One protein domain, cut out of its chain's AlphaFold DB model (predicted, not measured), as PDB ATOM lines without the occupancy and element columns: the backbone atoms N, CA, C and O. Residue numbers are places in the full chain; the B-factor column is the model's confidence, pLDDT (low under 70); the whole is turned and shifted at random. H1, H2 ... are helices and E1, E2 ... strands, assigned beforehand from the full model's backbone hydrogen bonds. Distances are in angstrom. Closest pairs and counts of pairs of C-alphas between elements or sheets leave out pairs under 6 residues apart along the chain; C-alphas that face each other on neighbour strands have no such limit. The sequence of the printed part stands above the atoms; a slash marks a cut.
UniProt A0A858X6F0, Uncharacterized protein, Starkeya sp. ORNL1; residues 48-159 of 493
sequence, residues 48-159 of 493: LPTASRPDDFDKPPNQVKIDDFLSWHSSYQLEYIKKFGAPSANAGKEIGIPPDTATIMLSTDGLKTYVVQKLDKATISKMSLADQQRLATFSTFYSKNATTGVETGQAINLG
ATOM      1  N   LEU A  48      75.449  93.950 125.866       68.94
ATOM      2  CA  LEU A  48      74.290  94.777 125.507       68.94
ATOM      3  C   LEU A  48      74.604  95.692 124.299       68.94
ATOM      4  O   LEU A  48      75.773  96.033 124.083       68.94
ATOM      5  N   PRO A  49      73.588  96.104 123.512       79.06
ATOM      6  CA  PRO A  49      73.791  96.948 122.337       79.06
ATOM      7  C   PRO A  49      74.533  98.243 122.675       79.06
ATOM      8  O   PRO A  49      74.110  99.006 123.539       79.06
ATOM      9  N   THR A  50      75.598  98.554 121.939       81.50
ATOM     10  CA  THR A  50      76.392  99.776 122.159       81.50
ATOM     11  C   THR A  50      75.574 101.059 122.017       81.50
ATOM     12  O   THR A  50      75.850 102.031 122.713       81.50
ATOM     13  N   ALA A  51      74.538 101.050 121.171       83.88
ATOM     14  CA  ALA A  51      73.605 102.163 120.985       83.88
ATOM     15  C   ALA A  51      72.722 102.447 122.213       83.88
ATOM     16  O   ALA A  51      72.128 103.515 122.301       83.88
ATOM     17  N   SER A  52      72.621 101.502 123.151       85.94
ATOM     18  CA  SER A  52      71.861 101.647 124.395       85.94
ATOM     19  C   SER A  52      72.763 101.940 125.596       85.94
ATOM     20  O   SER A  52      72.320 101.805 126.738       85.94
ATOM     21  N   ARG A  53      74.034 102.292 125.359       90.19
ATOM     22  CA  ARG A  53      74.930 102.736 126.426       90.19
ATOM     23  C   ARG A  53      74.444 104.071 127.000       90.19
ATOM     24  O   ARG A  53      73.947 104.905 126.249       90.19
ATOM     25  N   PRO A  54      74.618 104.289 128.309       93.00
ATOM     26  CA  PRO A  54      74.377 105.591 128.921       93.00
ATOM     27  C   PRO A  54      75.234 106.689 128.276       93.00
ATOM     28  O   PRO A  54      76.397 106.442 127.962       93.00
ATOM     29  N   ASP A  55      74.704 107.909 128.165       93.12
ATOM     30  CA  ASP A  55      75.410 109.058 127.564       93.12
ATOM     31  C   ASP A  55      76.771 109.341 128.229       93.12
ATOM     32  O   ASP A  55      77.731 109.779 127.594       93.12
ATOM     33  N   ASP A  56      76.875 109.031 129.521       93.94
ATOM     34  CA  ASP A  56      78.063 109.263 130.340       93.94
ATOM     35  C   ASP A  56      79.068 108.099 130.306       93.94
ATOM     36  O   ASP A  56      80.123 108.170 130.936       93.94
ATOM     37  N   PHE A  57      78.791 107.036 129.544       93.69
ATOM     38  CA  PHE A  57      79.614 105.824 129.500       93.69
ATOM     39  C   PHE A  57      81.045 106.068 129.004       93.69
ATOM     40  O   PHE A  57      81.968 105.360 129.395       93.69
ATOM     41  N   ASP A  58      81.265 107.056 128.140       94.69
ATOM     42  CA  ASP A  58      82.603 107.360 127.622       94.69
ATOM     43  C   ASP A  58      83.349 108.423 128.443       94.69
ATOM     44  O   ASP A  58      84.531 108.674 128.189       94.69
ATOM     45  N   LYS A  59      82.703 109.015 129.457       95.19
ATOM     46  CA  LYS A  59      83.335 109.996 130.345       95.19
ATOM     47  C   LYS A  59      84.304 109.314 131.319       95.19
ATOM     48  O   LYS A  59      84.047 108.189 131.759       95.19
ATOM     49  N   PRO A  60      85.407 109.979 131.709       92.88
ATOM     50  CA  PRO A  60      86.294 109.458 132.739       92.88
ATOM     51  C   PRO A  60      85.567 109.332 134.099       92.88
ATOM     52  O   PRO A  60      84.648 110.103 134.377       92.88
ATOM     53  N   PRO A  61      85.997 108.414 134.986       92.94
ATOM     54  CA  PRO A  61      85.311 108.096 136.251       92.94
ATOM     55  C   PRO A  61      85.034 109.265 137.195       92.94
ATOM     56  O   PRO A  61      84.055 109.232 137.933       92.94
ATOM     57  N   ASN A  62      85.864 110.309 137.150       93.62
ATOM     58  CA  ASN A  62      85.706 111.526 137.949       93.62
ATOM     59  C   ASN A  62      84.726 112.553 137.343       93.62
ATOM     60  O   ASN A  62      84.624 113.672 137.843       93.62
ATOM     61  N   GLN A  63      84.062 112.210 136.237       95.69
ATOM     62  CA  GLN A  63      83.063 113.035 135.547       95.69
ATOM     63  C   GLN A  63      81.697 112.346 135.432       95.69
ATOM     64  O   GLN A  63      80.747 112.970 134.961       95.69
ATOM     65  N   VAL A  64      81.591 111.082 135.848       94.44
ATOM     66  CA  VAL A  64      80.324 110.347 135.921       94.44
ATOM     67  C   VAL A  64      79.742 110.557 137.311       94.44
ATOM     68  O   VAL A  64      80.426 110.305 138.303       94.44
ATOM     69  N   LYS A  65      78.489 111.015 137.413       93.81
ATOM     70  CA  LYS A  65      77.812 111.088 138.713       93.81
ATOM     71  C   LYS A  65      77.575 109.678 139.238       93.81
ATOM     72  O   LYS A  65      77.181 108.786 138.488       93.81
ATOM     73  N   ILE A  66      77.778 109.478 140.537       91.56
ATOM     74  CA  ILE A  66      77.639 108.145 141.124       91.56
ATOM     75  C   ILE A  66      76.212 107.598 140.995       91.56
ATOM     76  O   ILE A  66      76.045 106.427 140.666       91.56
ATOM     77  N   ASP A  67      75.184 108.427 141.173       91.31
ATOM     78  CA  ASP A  67      73.792 107.984 141.036       91.31
ATOM     79  C   ASP A  67      73.460 107.553 139.603       91.31
ATOM     80  O   ASP A  67      72.786 106.539 139.412       91.31
ATOM     81  N   ASP A  68      74.021 108.244 138.605       93.88
ATOM     82  CA  ASP A  68      73.884 107.852 137.203       93.88
ATOM     83  C   ASP A  68      74.544 106.485 136.991       93.88
ATOM     84  O   ASP A  68      73.878 105.563 136.527       93.88
ATOM     85  N   PHE A  69      75.798 106.299 137.429       92.12
ATOM     86  CA  PHE A  69      76.495 105.008 137.340       92.12
ATOM     87  C   PHE A  69      75.702 103.863 137.988       92.12
ATOM     88  O   PHE A  69      75.572 102.783 137.411       92.12
ATOM     89  N   LEU A  70      75.144 104.087 139.182       88.56
ATOM     90  CA  LEU A  70      74.374 103.075 139.907       88.56
ATOM     91  C   LEU A  70      73.026 102.751 139.254       88.56
ATOM     92  O   LEU A  70      72.508 101.657 139.474       88.56
ATOM     93  N   SER A  71      72.481 103.663 138.445       89.69
ATOM     94  CA  SER A  71      71.266 103.432 137.658       89.69
ATOM     95  C   SER A  71      71.509 102.618 136.380       89.69
ATOM     96  O   SER A  71      70.559 102.116 135.777       89.69
ATOM     97  N   TRP A  72      72.768 102.476 135.950       88.75
ATOM     98  CA  TRP A  72      73.106 101.717 134.750       88.75
ATOM     99  C   TRP A  72      72.824 100.226 134.916       88.75
ATOM    100  O   TRP A  72      72.913  99.659 136.003       88.75
ATOM    101  N   HIS A  73      72.574  99.558 133.791       86.81
ATOM    102  CA  HIS A  73      72.523  98.103 133.761       86.81
ATOM    103  C   HIS A  73      73.861  97.500 134.230       86.81
ATOM    104  O   HIS A  73      74.932  98.000 133.872       86.81
ATOM    105  N   SER A  74      73.818  96.399 134.985       81.88
ATOM    106  CA  SER A  74      75.004  95.765 135.591       81.88
ATOM    107  C   SER A  74      76.083  95.391 134.567       81.88
ATOM    108  O   SER A  74      77.274  95.515 134.843       81.88
ATOM    109  N   SER A  75      75.687  94.998 133.353       81.56
ATOM    110  CA  SER A  75      76.627  94.727 132.258       81.56
ATOM    111  C   SER A  75      77.368  95.981 131.784       81.56
ATOM    112  O   SER A  75      78.557  95.891 131.493       81.56
ATOM    113  N   TYR A  76      76.718  97.151 131.741       87.69
ATOM    114  CA  TYR A  76      77.391  98.410 131.411       87.69
ATOM    115  C   TYR A  76      78.277  98.885 132.556       87.69
ATOM    116  O   TYR A  76      79.370  99.374 132.300       87.69
ATOM    117  N   GLN A  77      77.872  98.690 133.812       87.12
ATOM    118  CA  GLN A  77      78.754  98.944 134.956       87.12
ATOM    119  C   GLN A  77      80.024  98.094 134.851       87.12
ATOM    120  O   GLN A  77      81.135  98.614 134.946       87.12
ATOM    121  N   LEU A  78      79.869  96.797 134.579       84.75
ATOM    122  CA  LEU A  78      80.973  95.863 134.390       84.75
ATOM    123  C   LEU A  78      81.886  96.277 133.228       84.75
ATOM    124  O   LEU A  78      83.107  96.308 133.382       84.75
ATOM    125  N   GLU A  79      81.304  96.606 132.076       86.50
ATOM    126  CA  GLU A  79      82.040  97.043 130.891       86.50
ATOM    127  C   GLU A  79      82.791  98.359 131.137       86.50
ATOM    128  O   GLU A  79      83.974  98.471 130.816       86.50
ATOM    129  N   TYR A  80      82.140  99.326 131.782       89.88
ATOM    130  CA  TYR A  80      82.736 100.605 132.154       89.88
ATOM    131  C   TYR A  80      83.922 100.421 133.106       89.88
ATOM    132  O   TYR A  80      84.996 100.986 132.892       89.88
ATOM    133  N   ILE A  81      83.768  99.576 134.132       87.88
ATOM    134  CA  ILE A  81      84.850  99.244 135.066       87.88
ATOM    135  C   ILE A  81      85.992  98.521 134.352       87.88
ATOM    136  O   ILE A  81      87.148  98.824 134.626       87.88
ATOM    137  N   LYS A  82      85.709  97.617 133.410       84.44
ATOM    138  CA  LYS A  82      86.750  96.970 132.590       84.44
ATOM    139  C   LYS A  82      87.478  97.970 131.683       84.44
ATOM    140  O   LYS A  82      88.677  97.822 131.474       84.44
ATOM    141  N   LYS A  83      86.779  98.992 131.181       86.75
ATOM    142  CA  LYS A  83      87.339 100.042 130.315       86.75
ATOM    143  C   LYS A  83      88.226 101.040 131.070       86.75
ATOM    144  O   LYS A  83      89.296 101.389 130.579       86.75
ATOM    145  N   PHE A  84      87.783 101.524 132.231       86.69
ATOM    146  CA  PHE A  84      88.451 102.608 132.974       86.69
ATOM    147  C   PHE A  84      89.149 102.163 134.272       86.69
ATOM    148  O   PHE A  84      89.825 102.966 134.935       86.69
ATOM    149  N   GLY A  85      88.969 100.905 134.672       72.06
ATOM    150  CA  GLY A  85      89.655 100.278 135.796       72.06
ATOM    151  C   GLY A  85      91.140 100.078 135.503       72.06
ATOM    152  O   GLY A  85      91.545  99.855 134.365       72.06
ATOM    153  N   ALA A  86      91.979 100.196 136.533       55.59
ATOM    154  CA  ALA A  86      93.404  99.922 136.391       55.59
ATOM    155  C   ALA A  86      93.639  98.421 136.097       55.59
ATOM    156  O   ALA A  86      92.921  97.585 136.645       55.59
ATOM    157  N   PRO A  87      94.673  98.058 135.315       50.78
ATOM    158  CA  PRO A  87      94.987  96.666 134.963       50.78
ATOM    159  C   PRO A  87      95.430  95.797 136.153       50.78
ATOM    160  O   PRO A  87      95.575  94.586 136.011       50.78
ATOM    161  N   SER A  88      95.655  96.381 137.334       53.78
ATOM    162  CA  SER A  88      95.963  95.610 138.535       53.78
ATOM    163  C   SER A  88      94.677  95.082 139.168       53.78
ATOM    164  O   SER A  88      93.859  95.865 139.656       53.78
ATOM    165  N   ALA A  89      94.567  93.757 139.263       51.50
ATOM    166  CA  ALA A  89      93.477  93.013 139.898       51.50
ATOM    167  C   ALA A  89      93.167  93.397 141.364       51.50
ATOM    168  O   ALA A  89      92.232  92.856 141.935       51.50
ATOM    169  N   ASN A  90      93.898  94.341 141.969       54.28
ATOM    170  CA  ASN A  90      93.765  94.742 143.371       54.28
ATOM    171  C   ASN A  90      93.207  96.161 143.579       54.28
ATOM    172  O   ASN A  90      92.784  96.479 144.683       54.28
ATOM    173  N   ALA A  91      93.142  97.014 142.554       64.81
ATOM    174  CA  ALA A  91      92.655  98.384 142.721       64.81
ATOM    175  C   ALA A  91      91.156  98.453 142.403       64.81
ATOM    176  O   ALA A  91      90.735  98.169 141.283       64.81
ATOM    177  N   GLY A  92      90.325  98.787 143.386       75.81
ATOM    178  CA  GLY A  92      88.969  99.268 143.099       75.81
ATOM    179  C   GLY A  92      89.042 100.650 142.463       75.81
ATOM    180  O   GLY A  92      90.058 101.342 142.561       75.81
ATOM    181  N   LYS A  93      87.976 101.038 141.773       87.19
ATOM    182  CA  LYS A  93      87.913 102.298 141.043       87.19
ATOM    183  C   LYS A  93      87.011 103.279 141.769       87.19
ATOM    184  O   LYS A  93      85.870 102.953 142.071       87.19
ATOM    185  N   GLU A  94      87.524 104.470 142.032       90.06
ATOM    186  CA  GLU A  94      86.697 105.576 142.498       90.06
ATOM    187  C   GLU A  94      85.918 106.162 141.313       90.06
ATOM    188  O   GLU A  94      86.512 106.517 140.289       90.06
ATOM    189  N   ILE A  95      84.592 106.190 141.436       90.31
ATOM    190  CA  ILE A  95      83.652 106.774 140.473       90.31
ATOM    191  C   ILE A  95      82.819 107.818 141.198       90.31
ATOM    192  O   ILE A  95      82.380 107.583 142.324       90.31
ATOM    193  N   GLY A  96      82.581 108.946 140.542       91.44
ATOM    194  CA  GLY A  96      81.824 110.052 141.102       91.44
ATOM    195  C   GLY A  96      82.533 111.381 140.918       91.44
ATOM    196  O   GLY A  96      83.729 111.443 140.632       91.44
ATOM    197  N   ILE A  97      81.786 112.458 141.118       91.69
ATOM    198  CA  ILE A  97      82.311 113.821 141.097       91.69
ATOM    199  C   ILE A  97      82.446 114.249 142.560       91.69
ATOM    200  O   ILE A  97      81.424 114.280 143.245       91.69
ATOM    201  N   PRO A  98      83.653 114.577 143.063       88.06
ATOM    202  CA  PRO A  98      83.819 115.029 144.439       88.06
ATOM    203  C   PRO A  98      82.837 116.156 144.805       88.06
ATOM    204  O   PRO A  98      82.656 117.079 144.004       88.06
ATOM    205  N   PRO A  99      82.229 116.115 146.003       86.81
ATOM    206  CA  PRO A  99      82.501 115.175 147.101       86.81
ATOM    207  C   PRO A  99      81.786 113.811 146.996       86.81
ATOM    208  O   PRO A  99      82.051 112.938 147.817       86.81
ATOM    209  N   ASP A 100      80.920 113.609 146.002       89.00
ATOM    210  CA  ASP A 100      80.059 112.428 145.880       89.00
ATOM    211  C   ASP A 100      80.737 111.316 145.066       89.00
ATOM    212  O   ASP A 100      80.484 111.138 143.869       89.00
ATOM    213  N   THR A 101      81.620 110.559 145.724       88.75
ATOM    214  CA  THR A 101      82.341 109.425 145.126       88.75
ATOM    215  C   THR A 101      82.042 108.094 145.818       88.75
ATOM    216  O   THR A 101      81.680 108.029 146.994       88.75
ATOM    217  N   ALA A 102      82.188 106.992 145.079       87.25
ATOM    218  CA  ALA A 102      82.127 105.636 145.610       87.25
ATOM    219  C   ALA A 102      83.255 104.767 145.054       87.25
ATOM    220  O   ALA A 102      83.723 104.942 143.929       87.25
ATOM    221  N   THR A 103      83.672 103.785 145.847       89.62
ATOM    222  CA  THR A 103      84.688 102.807 145.466       89.62
ATOM    223  C   THR A 103      83.996 101.577 144.902       89.62
ATOM    224  O   THR A 103      83.264 100.884 145.609       89.62
ATOM    225  N   ILE A 104      84.250 101.289 143.629       89.31
ATOM    226  CA  ILE A 104      83.714 100.124 142.935       89.31
ATOM    227  C   ILE A 104      84.790  99.043 142.844       89.31
ATOM    228  O   ILE A 104      85.862  99.250 142.274       89.31
ATOM    229  N   MET A 105      84.509  97.875 143.409       88.75
ATOM    230  CA  MET A 105      85.351  96.685 143.331       88.75
ATOM    231  C   MET A 105      84.788  95.732 142.278       88.75
ATOM    232  O   MET A 105      83.611  95.395 142.312       88.75
ATOM    233  N   LEU A 106      85.625  95.267 141.358       86.00
ATOM    234  CA  LEU A 106      85.274  94.159 140.469       86.00
ATOM    235  C   LEU A 106      85.456  92.829 141.219       86.00
ATOM    236  O   LEU A 106      86.439  92.681 141.940       86.00
ATOM    237  N   SER A 107      84.550  91.869 141.056       84.00
ATOM    238  CA  SER A 107      84.753  90.504 141.548       84.00
ATOM    239  C   SER A 107      85.970  89.855 140.883       84.00
ATOM    240  O   SER A 107      86.396  90.231 139.791       84.00
ATOM    241  N   THR A 108      86.559  88.873 141.550       82.00
ATOM    242  CA  THR A 108      87.741  88.132 141.091       82.00
ATOM    243  C   THR A 108      87.474  87.316 139.829       82.00
ATOM    244  O   THR A 108      88.372  87.188 139.002       82.00
ATOM    245  N   ASP A 109      86.238  86.854 139.626       76.31
ATOM    246  CA  ASP A 109      85.778  86.234 138.373       76.31
ATOM    247  C   ASP A 109      85.521  87.254 137.239       76.31
ATOM    248  O   ASP A 109      85.327  86.876 136.086       76.31
ATOM    249  N   GLY A 110      85.531  88.558 137.537       78.69
ATOM    250  CA  GLY A 110      85.286  89.618 136.563       78.69
ATOM    251  C   GLY A 110      83.850  89.683 136.036       78.69
ATOM    252  O   GLY A 110      83.632  90.283 134.974       78.69
ATOM    253  N   LEU A 111      82.890  89.074 136.741       76.94
ATOM    254  CA  LEU A 111      81.480  88.984 136.344       76.94
ATOM    255  C   LEU A 111      80.565  89.961 137.093       76.94
ATOM    256  O   LEU A 111      79.440  90.197 136.654       76.94
ATOM    257  N   LYS A 112      81.009  90.533 138.219       80.88
ATOM    258  CA  LYS A 112      80.182  91.374 139.098       80.88
ATOM    259  C   LYS A 112      80.947  92.591 139.597       80.88
ATOM    260  O   LYS A 112      82.161  92.565 139.762       80.88
ATOM    261  N   THR A 113      80.221  93.662 139.887       84.44
ATOM    262  CA  THR A 113      80.757  94.864 140.532       84.44
ATOM    263  C   THR A 113      80.129  95.043 141.908       84.44
ATOM    264  O   THR A 113      78.934  94.824 142.090       84.44
ATOM    265  N   TYR A 114      80.928  95.483 142.871       87.06
ATOM    266  CA  TYR A 114      80.534  95.751 144.246       87.06
ATOM    267  C   TYR A 114      80.782  97.217 144.577       87.06
ATOM    268  O   TYR A 114      81.878  97.729 144.368       87.06
ATOM    269  N   VAL A 115      79.780  97.883 145.141       89.50
ATOM    270  CA  VAL A 115      79.916  99.244 145.671       89.50
ATOM    271  C   VAL A 115      80.325  99.126 147.134       89.50
ATOM    272  O   VAL A 115      79.478  98.834 147.975       89.50
ATOM    273  N   VAL A 116      81.606  99.324 147.449       87.38
ATOM    274  CA  VAL A 116      82.193  99.011 148.769       87.38
ATOM    275  C   VAL A 116      81.422  99.673 149.919       87.38
ATOM    276  O   VAL A 116      81.134  99.026 150.923       87.38
ATOM    277  N   GLN A 117      81.022 100.933 149.748       84.69
ATOM    278  CA  GLN A 117      80.290 101.724 150.744       84.69
ATOM    279  C   GLN A 117      78.846 101.249 150.977       84.69
ATOM    280  O   GLN A 117      78.264 101.571 152.007       84.69
ATOM    281  N   LYS A 118      78.249 100.515 150.030       85.12
ATOM    282  CA  LYS A 118      76.852 100.046 150.099       85.12
ATOM    283  C   LYS A 118      76.738  98.549 150.399       85.12
ATOM    284  O   LYS A 118      75.639  98.004 150.354       85.12
ATOM    285  N   LEU A 119      77.853  97.875 150.682       84.69
ATOM    286  CA  LEU A 119      77.841  96.462 151.048       84.69
ATOM    287  C   LEU A 119      77.179  96.257 152.409       84.69
ATOM    288  O   LEU A 119      77.440  97.002 153.350       84.69
ATOM    289  N   ASP A 120      76.372  95.209 152.522       82.62
ATOM    290  CA  ASP A 120      75.822  94.716 153.781       82.62
ATOM    291  C   ASP A 120      76.468  93.373 154.178       82.62
ATOM    292  O   ASP A 120      77.188  92.737 153.399       82.62
ATOM    293  N   LYS A 121      76.205  92.913 155.410       80.00
ATOM    294  CA  LYS A 121      76.718  91.622 155.908       80.00
ATOM    295  C   LYS A 121      76.314  90.447 155.004       80.00
ATOM    296  O   LYS A 121      77.102  89.527 154.780       80.00
ATOM    297  N   ALA A 122      75.085  90.465 154.486       75.62
ATOM    298  CA  ALA A 122      74.540  89.385 153.671       75.62
ATOM    299  C   ALA A 122      75.252  89.272 152.315       75.62
ATOM    300  O   ALA A 122      75.516  88.167 151.850       75.62
ATOM    301  N   THR A 123      75.600  90.395 151.694       76.06
ATOM    302  CA  THR A 123      76.355  90.423 150.441       76.06
ATOM    303  C   THR A 123      77.784  89.958 150.677       76.06
ATOM    304  O   THR A 123      78.259  89.106 149.933       76.06
ATOM    305  N   ILE A 124      78.441  90.437 151.742       78.31
ATOM    306  CA  ILE A 124      79.821  90.056 152.088       78.31
ATOM    307  C   ILE A 124      79.931  88.553 152.380       78.31
ATOM    308  O   ILE A 124      80.828  87.897 151.865       78.31
ATOM    309  N   SER A 125      78.989  87.978 153.134       74.75
ATOM    310  CA  SER A 125      78.992  86.536 153.446       74.75
ATOM    311  C   SER A 125      78.788  85.623 152.228       74.75
ATOM    312  O   SER A 125      79.149  84.451 152.285       74.75
ATOM    313  N   LYS A 126      78.241  86.149 151.124       78.06
ATOM    314  CA  LYS A 126      78.080  85.432 149.846       78.06
ATOM    315  C   LYS A 126      79.257  85.637 148.889       78.06
ATOM    316  O   LYS A 126      79.276  85.026 147.822       78.06
ATOM    317  N   MET A 127      80.199  86.522 149.219       78.31
ATOM    318  CA  MET A 127      81.395  86.740 148.409       78.31
ATOM    319  C   MET A 127      82.327  85.536 148.499       78.31
ATOM    320  O   MET A 127      82.438  84.906 149.553       78.31
ATOM    321  N   SER A 128      83.053  85.274 147.411       83.31
ATOM    322  CA  SER A 128      84.146  84.305 147.436       83.31
ATOM    323  C   SER A 128      85.210  84.724 148.456       83.31
ATOM    324  O   SER A 128      85.363  85.910 148.765       83.31
ATOM    325  N   LEU A 129      85.990  83.767 148.965       83.25
ATOM    326  CA  LEU A 129      87.089  84.081 149.882       83.25
ATOM    327  C   LEU A 129      88.072  85.088 149.260       83.25
ATOM    328  O   LEU A 129      88.506  86.015 149.938       83.25
ATOM    329  N   ALA A 130      88.373  84.945 147.967       86.31
ATOM    330  CA  ALA A 130      89.268  85.845 147.247       86.31
ATOM    331  C   ALA A 130      88.701  87.275 147.162       86.31
ATOM    332  O   ALA A 130      89.430  88.244 147.381       86.31
ATOM    333  N   ASP A 131      87.393  87.421 146.931       85.94
ATOM    334  CA  ASP A 131      86.722  88.725 146.946       85.94
ATOM    335  C   ASP A 131      86.710  89.350 148.341       85.94
ATOM    336  O   ASP A 131      86.945  90.549 148.466       85.94
ATOM    337  N   GLN A 132      86.488  88.563 149.400       88.06
ATOM    338  CA  GLN A 132      86.547  89.066 150.776       88.06
ATOM    339  C   GLN A 132      87.965  89.516 151.150       88.06
ATOM    340  O   GLN A 132      88.141  90.576 151.746       88.06
ATOM    341  N   GLN A 133      88.989  88.738 150.781       89.50
ATOM    342  CA  GLN A 133      90.392  89.107 150.991       89.50
ATOM    343  C   GLN A 133      90.731  90.403 150.258       89.50
ATOM    344  O   GLN A 133      91.364  91.283 150.834       89.50
ATOM    345  N   ARG A 134      90.261  90.556 149.013       87.69
ATOM    346  CA  ARG A 134      90.431  91.787 148.240       87.69
ATOM    347  C   ARG A 134      89.694  92.956 148.889       87.69
ATOM    348  O   ARG A 134      90.307  94.004 149.089       87.69
ATOM    349  N   LEU A 135      88.426  92.775 149.262       88.62
ATOM    350  CA  LEU A 135      87.612  93.775 149.958       88.62
ATOM    351  C   LEU A 135      88.322  94.274 151.225       88.62
ATOM    352  O   LEU A 135      88.331  95.472 151.506       88.62
ATOM    353  N   ALA A 136      88.992  93.370 151.939       88.00
ATOM    354  CA  ALA A 136      89.692  93.702 153.164       88.00
ATOM    355  C   ALA A 136      90.923  94.606 152.983       88.00
ATOM    356  O   ALA A 136      91.381  95.216 153.947       88.00
ATOM    357  N   THR A 137      91.449  94.732 151.763       86.81
ATOM    358  CA  THR A 137      92.574  95.632 151.460       86.81
ATOM    359  C   THR A 137      92.148  97.084 151.233       86.81
ATOM    360  O   THR A 137      92.995  97.979 151.219       86.81
ATOM    361  N   PHE A 138      90.847  97.350 151.063       84.62
ATOM    362  CA  PHE A 138      90.359  98.695 150.785       84.62
ATOM    363  C   PHE A 138      90.370  99.561 152.036       84.62
ATOM    364  O   PHE A 138      89.633  99.317 152.993       84.62
ATOM    365  N   SER A 139      91.131 100.655 151.985       82.06
ATOM    366  CA  SER A 139      91.104 101.667 153.039       82.06
ATOM    367  C   SER A 139      89.700 102.236 153.229       82.06
ATOM    368  O   SER A 139      89.313 102.447 154.362       82.06
ATOM    369  N   THR A 140      88.894 102.404 152.177       79.12
ATOM    370  CA  THR A 140      87.500 102.875 152.291       79.12
ATOM    371  C   THR A 140      86.566 101.878 152.982       79.12
ATOM    372  O   THR A 140      85.541 102.277 153.529       79.12
ATOM    373  N   PHE A 141      86.922 100.590 153.013       84.56
ATOM    374  CA  PHE A 141      86.176  99.576 153.756       84.56
ATOM    375  C   PHE A 141      86.534  99.589 155.252       84.56
ATOM    376  O   PHE A 141      85.643  99.473 156.093       84.56
ATOM    377  N   TYR A 142      87.813  99.809 155.586       77.31
ATOM    378  CA  TYR A 142      88.339  99.761 156.960       77.31
ATOM    379  C   TYR A 142      88.693 101.116 157.588       77.31
ATOM    380  O   TYR A 142      89.218 101.125 158.697       77.31
ATOM    381  N   SER A 143      88.454 102.247 156.913       67.12
ATOM    382  CA  SER A 143      89.148 103.513 157.192       67.12
ATOM    383  C   SER A 143      89.124 103.879 158.670       67.12
ATOM    384  O   SER A 143      88.111 104.328 159.212       67.12
ATOM    385  N   LYS A 144      90.288 103.710 159.295       52.81
ATOM    386  CA  LYS A 144      90.642 104.315 160.566       52.81
ATOM    387  C   LYS A 144      91.090 105.731 160.244       52.81
ATOM    388  O   LYS A 144      92.089 105.915 159.549       52.81
ATOM    389  N   ASN A 145      90.335 106.733 160.681       49.44
ATOM    390  CA  ASN A 145      90.762 108.115 160.536       49.44
ATOM    391  C   ASN A 145      92.050 108.294 161.352       49.44
ATOM    392  O   ASN A 145      92.021 108.280 162.581       49.44
ATOM    393  N   ALA A 146      93.191 108.407 160.667       49.62
ATOM    394  CA  ALA A 146      94.509 108.451 161.300       49.62
ATOM    395  C   ALA A 146      94.685 109.656 162.242       49.62
ATOM    396  O   ALA A 146      95.524 109.613 163.138       49.62
ATOM    397  N   THR A 147      93.883 110.710 162.063       44.38
ATOM    398  CA  THR A 147      93.988 111.968 162.812       44.38
ATOM    399  C   THR A 147      93.108 111.979 164.059       44.38
ATOM    400  O   THR A 147      93.498 112.534 165.082       44.38
ATOM    401  N   THR A 148      91.918 111.375 163.996       50.47
ATOM    402  CA  THR A 148      90.963 111.364 165.120       50.47
ATOM    403  C   THR A 148      90.928 110.034 165.868       50.47
ATOM    404  O   THR A 148      90.309 109.944 166.923       50.47
ATOM    405  N   GLY A 149      91.544 108.985 165.314       53.69
ATOM    406  CA  GLY A 149      91.408 107.613 165.803       53.69
ATOM    407  C   GLY A 149      90.005 107.028 165.606       53.69
ATOM    408  O   GLY A 149      89.781 105.883 165.992       53.69
ATOM    409  N   VAL A 150      89.071 107.782 165.009       51.56
ATOM    410  CA  VAL A 150      87.690 107.350 164.791       51.56
ATOM    411  C   VAL A 150      87.633 106.441 163.572       51.56
ATOM    412  O   VAL A 150      88.057 106.783 162.469       51.56
ATOM    413  N   GLU A 151      87.099 105.259 163.795       60.00
ATOM    414  CA  GLU A 151      86.877 104.230 162.799       60.00
ATOM    415  C   GLU A 151      85.552 104.521 162.063       60.00
ATOM    416  O   GLU A 151      84.485 104.457 162.664       60.00
ATOM    417  N   THR A 152      85.610 104.909 160.779       65.50
ATOM    418  CA  THR A 152      84.429 105.324 159.977       65.50
ATOM    419  C   THR A 152      84.165 104.433 158.759       65.50
ATOM    420  O   THR A 152      83.308 104.750 157.935       65.50
ATOM    421  N   GLY A 153      84.924 103.348 158.597       78.06
ATOM    422  CA  GLY A 153      84.773 102.418 157.476       78.06
ATOM    423  C   GLY A 153      83.500 101.570 157.561       78.06
ATOM    424  O   GLY A 153      82.985 101.293 158.648       78.06
ATOM    425  N   GLN A 154      83.020 101.094 156.408       81.81
ATOM    426  CA  GLN A 154      81.829 100.241 156.325       81.81
ATOM    427  C   GLN A 154      81.960  98.953 157.156       81.81
ATOM    428  O   GLN A 154      80.970  98.481 157.714       81.81
ATOM    429  N   ALA A 155      83.172  98.409 157.309       82.62
ATOM    430  CA  ALA A 155      83.420  97.257 158.172       82.62
ATOM    431  C   ALA A 155      83.019  97.525 159.632       82.62
ATOM    432  O   ALA A 155      82.376  96.683 160.254       82.62
ATOM    433  N   ILE A 156      83.330  98.712 160.160       82.62
ATOM    434  CA  ILE A 156      83.034  99.093 161.548       82.62
ATOM    435  C   ILE A 156      81.536  99.300 161.746       82.62
ATOM    436  O   ILE A 156      80.969  98.760 162.694       82.62
ATOM    437  N   ASN A 157      80.875  99.984 160.804       82.25
ATOM    438  CA  ASN A 157      79.418 100.161 160.818       82.25
ATOM    439  C   ASN A 157      78.674  98.819 160.856       82.25
ATOM    440  O   ASN A 157      77.620  98.698 161.477       82.25
ATOM    441  N   LEU A 158      79.231  97.799 160.199       80.88
ATOM    442  CA  LEU A 158      78.676  96.450 160.170       80.88
ATOM    443  C   LEU A 158      79.198  95.550 161.303       80.88
ATOM    444  O   LEU A 158      78.771  94.400 161.392       80.88
ATOM    445  N   GLY A 159      80.113  96.010 162.159       85.75
ATOM    446  CA  GLY A 159      80.737  95.175 163.191       85.75
ATOM    447  C   GLY A 159      81.500  93.974 162.614       85.75
ATOM    448  O   GLY A 159      81.348  92.846 163.100       85.75
TER     449      GLY A 159
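What this domain is: This is residues 48 to 159 of the 493 residues of an uncharacterized protein of Starkeya sp. ORNL1 (UniProt A0A858X6F0). A small sheet of three strands, E1, E2 and E3, stands in the waist of an elongated domain, with helices H1 and H2 over one face and the short helices H3 to H6 strung loosely beyond its other side. The unnamed stretch of residues 48 to 65 begins at one end of the long axis and runs in to H1, while the loop between H5 and H6 reaches the other end. The printed part has 112 residues with six named helices and three named strands, in the order H1 H2 E1 E2 E3 H3 H4 H5 H6; the sheet is antiparallel, E1 - E2 - E3. The class is mixed, helices and strands, with under half of the residues, 52, in named elements. The whole is compact, with a radius of gyration of the C-alphas of 14.5 A, and spans 47 by 31 by 25 A.

Where its parts are: Start at Leu 48 and pass to C-alpha 66 at (77.639, 108.145, 141.124), where H1, residues 66 to 71, begins. H2, residues 74 to 84, follows and is 15.3 A long. Then come E1, residues 93 to 97, 12.8 A; E2, residues 100 to 106, 19.8 A, from C-alpha 100 at (80.059, 112.428, 145.880); and E3, residues 113 to 115. Next are H3, residues 121 to 125, H4, residues 129 to 135, and H5, residues 139 to 142. H6, residues 154 to 157, ends at C-alpha 157 at (79.418, 100.161, 160.818).

How they stand to each other: E1, E2 and E3 form a meander, each strand the antiparallel neighbour of the one before, and both pairs are hairpins. Look for N 95 and O 102 at 2.9 A, and N 105 and O 114 at 2.8 A. H1 and H2 lie on the same face of the sheet, making two layers, helices on one face of a sheet. H1 stands up from it over E2, with the C-alphas of Ile 66 and Gly 96 closest to E1, 4.6 A apart. H2 runs across the strands, at 86 degrees to E2 on the local plane, at a height over the sheet of 9.2 A. H4 only grazes the sheet with residues 131 to 135. H5 and H6 touch, their closest C-alphas, Phe 141 and Gln 154, being 5.1 A apart. H3 is close to but not clearly touching H4, the C-alphas of Ile 124 and Gln 132 being closest at 6.9 A. In H1, H2, H3 and H4 every O i to N i+4 pair is within hydrogen-bond range; H5 and H6 are too short for one.

The domain as a whole: The C-alphas farthest apart, Ala 51 and Gly 149, are 48.5 A apart. The printed part has no cut, and the link H5 to H6, 11 residues, is long. Mean pLDDT of the printed part is 81.3; look for values under 70 at residue 48, residues 86 to 91 and residues 143 to 152.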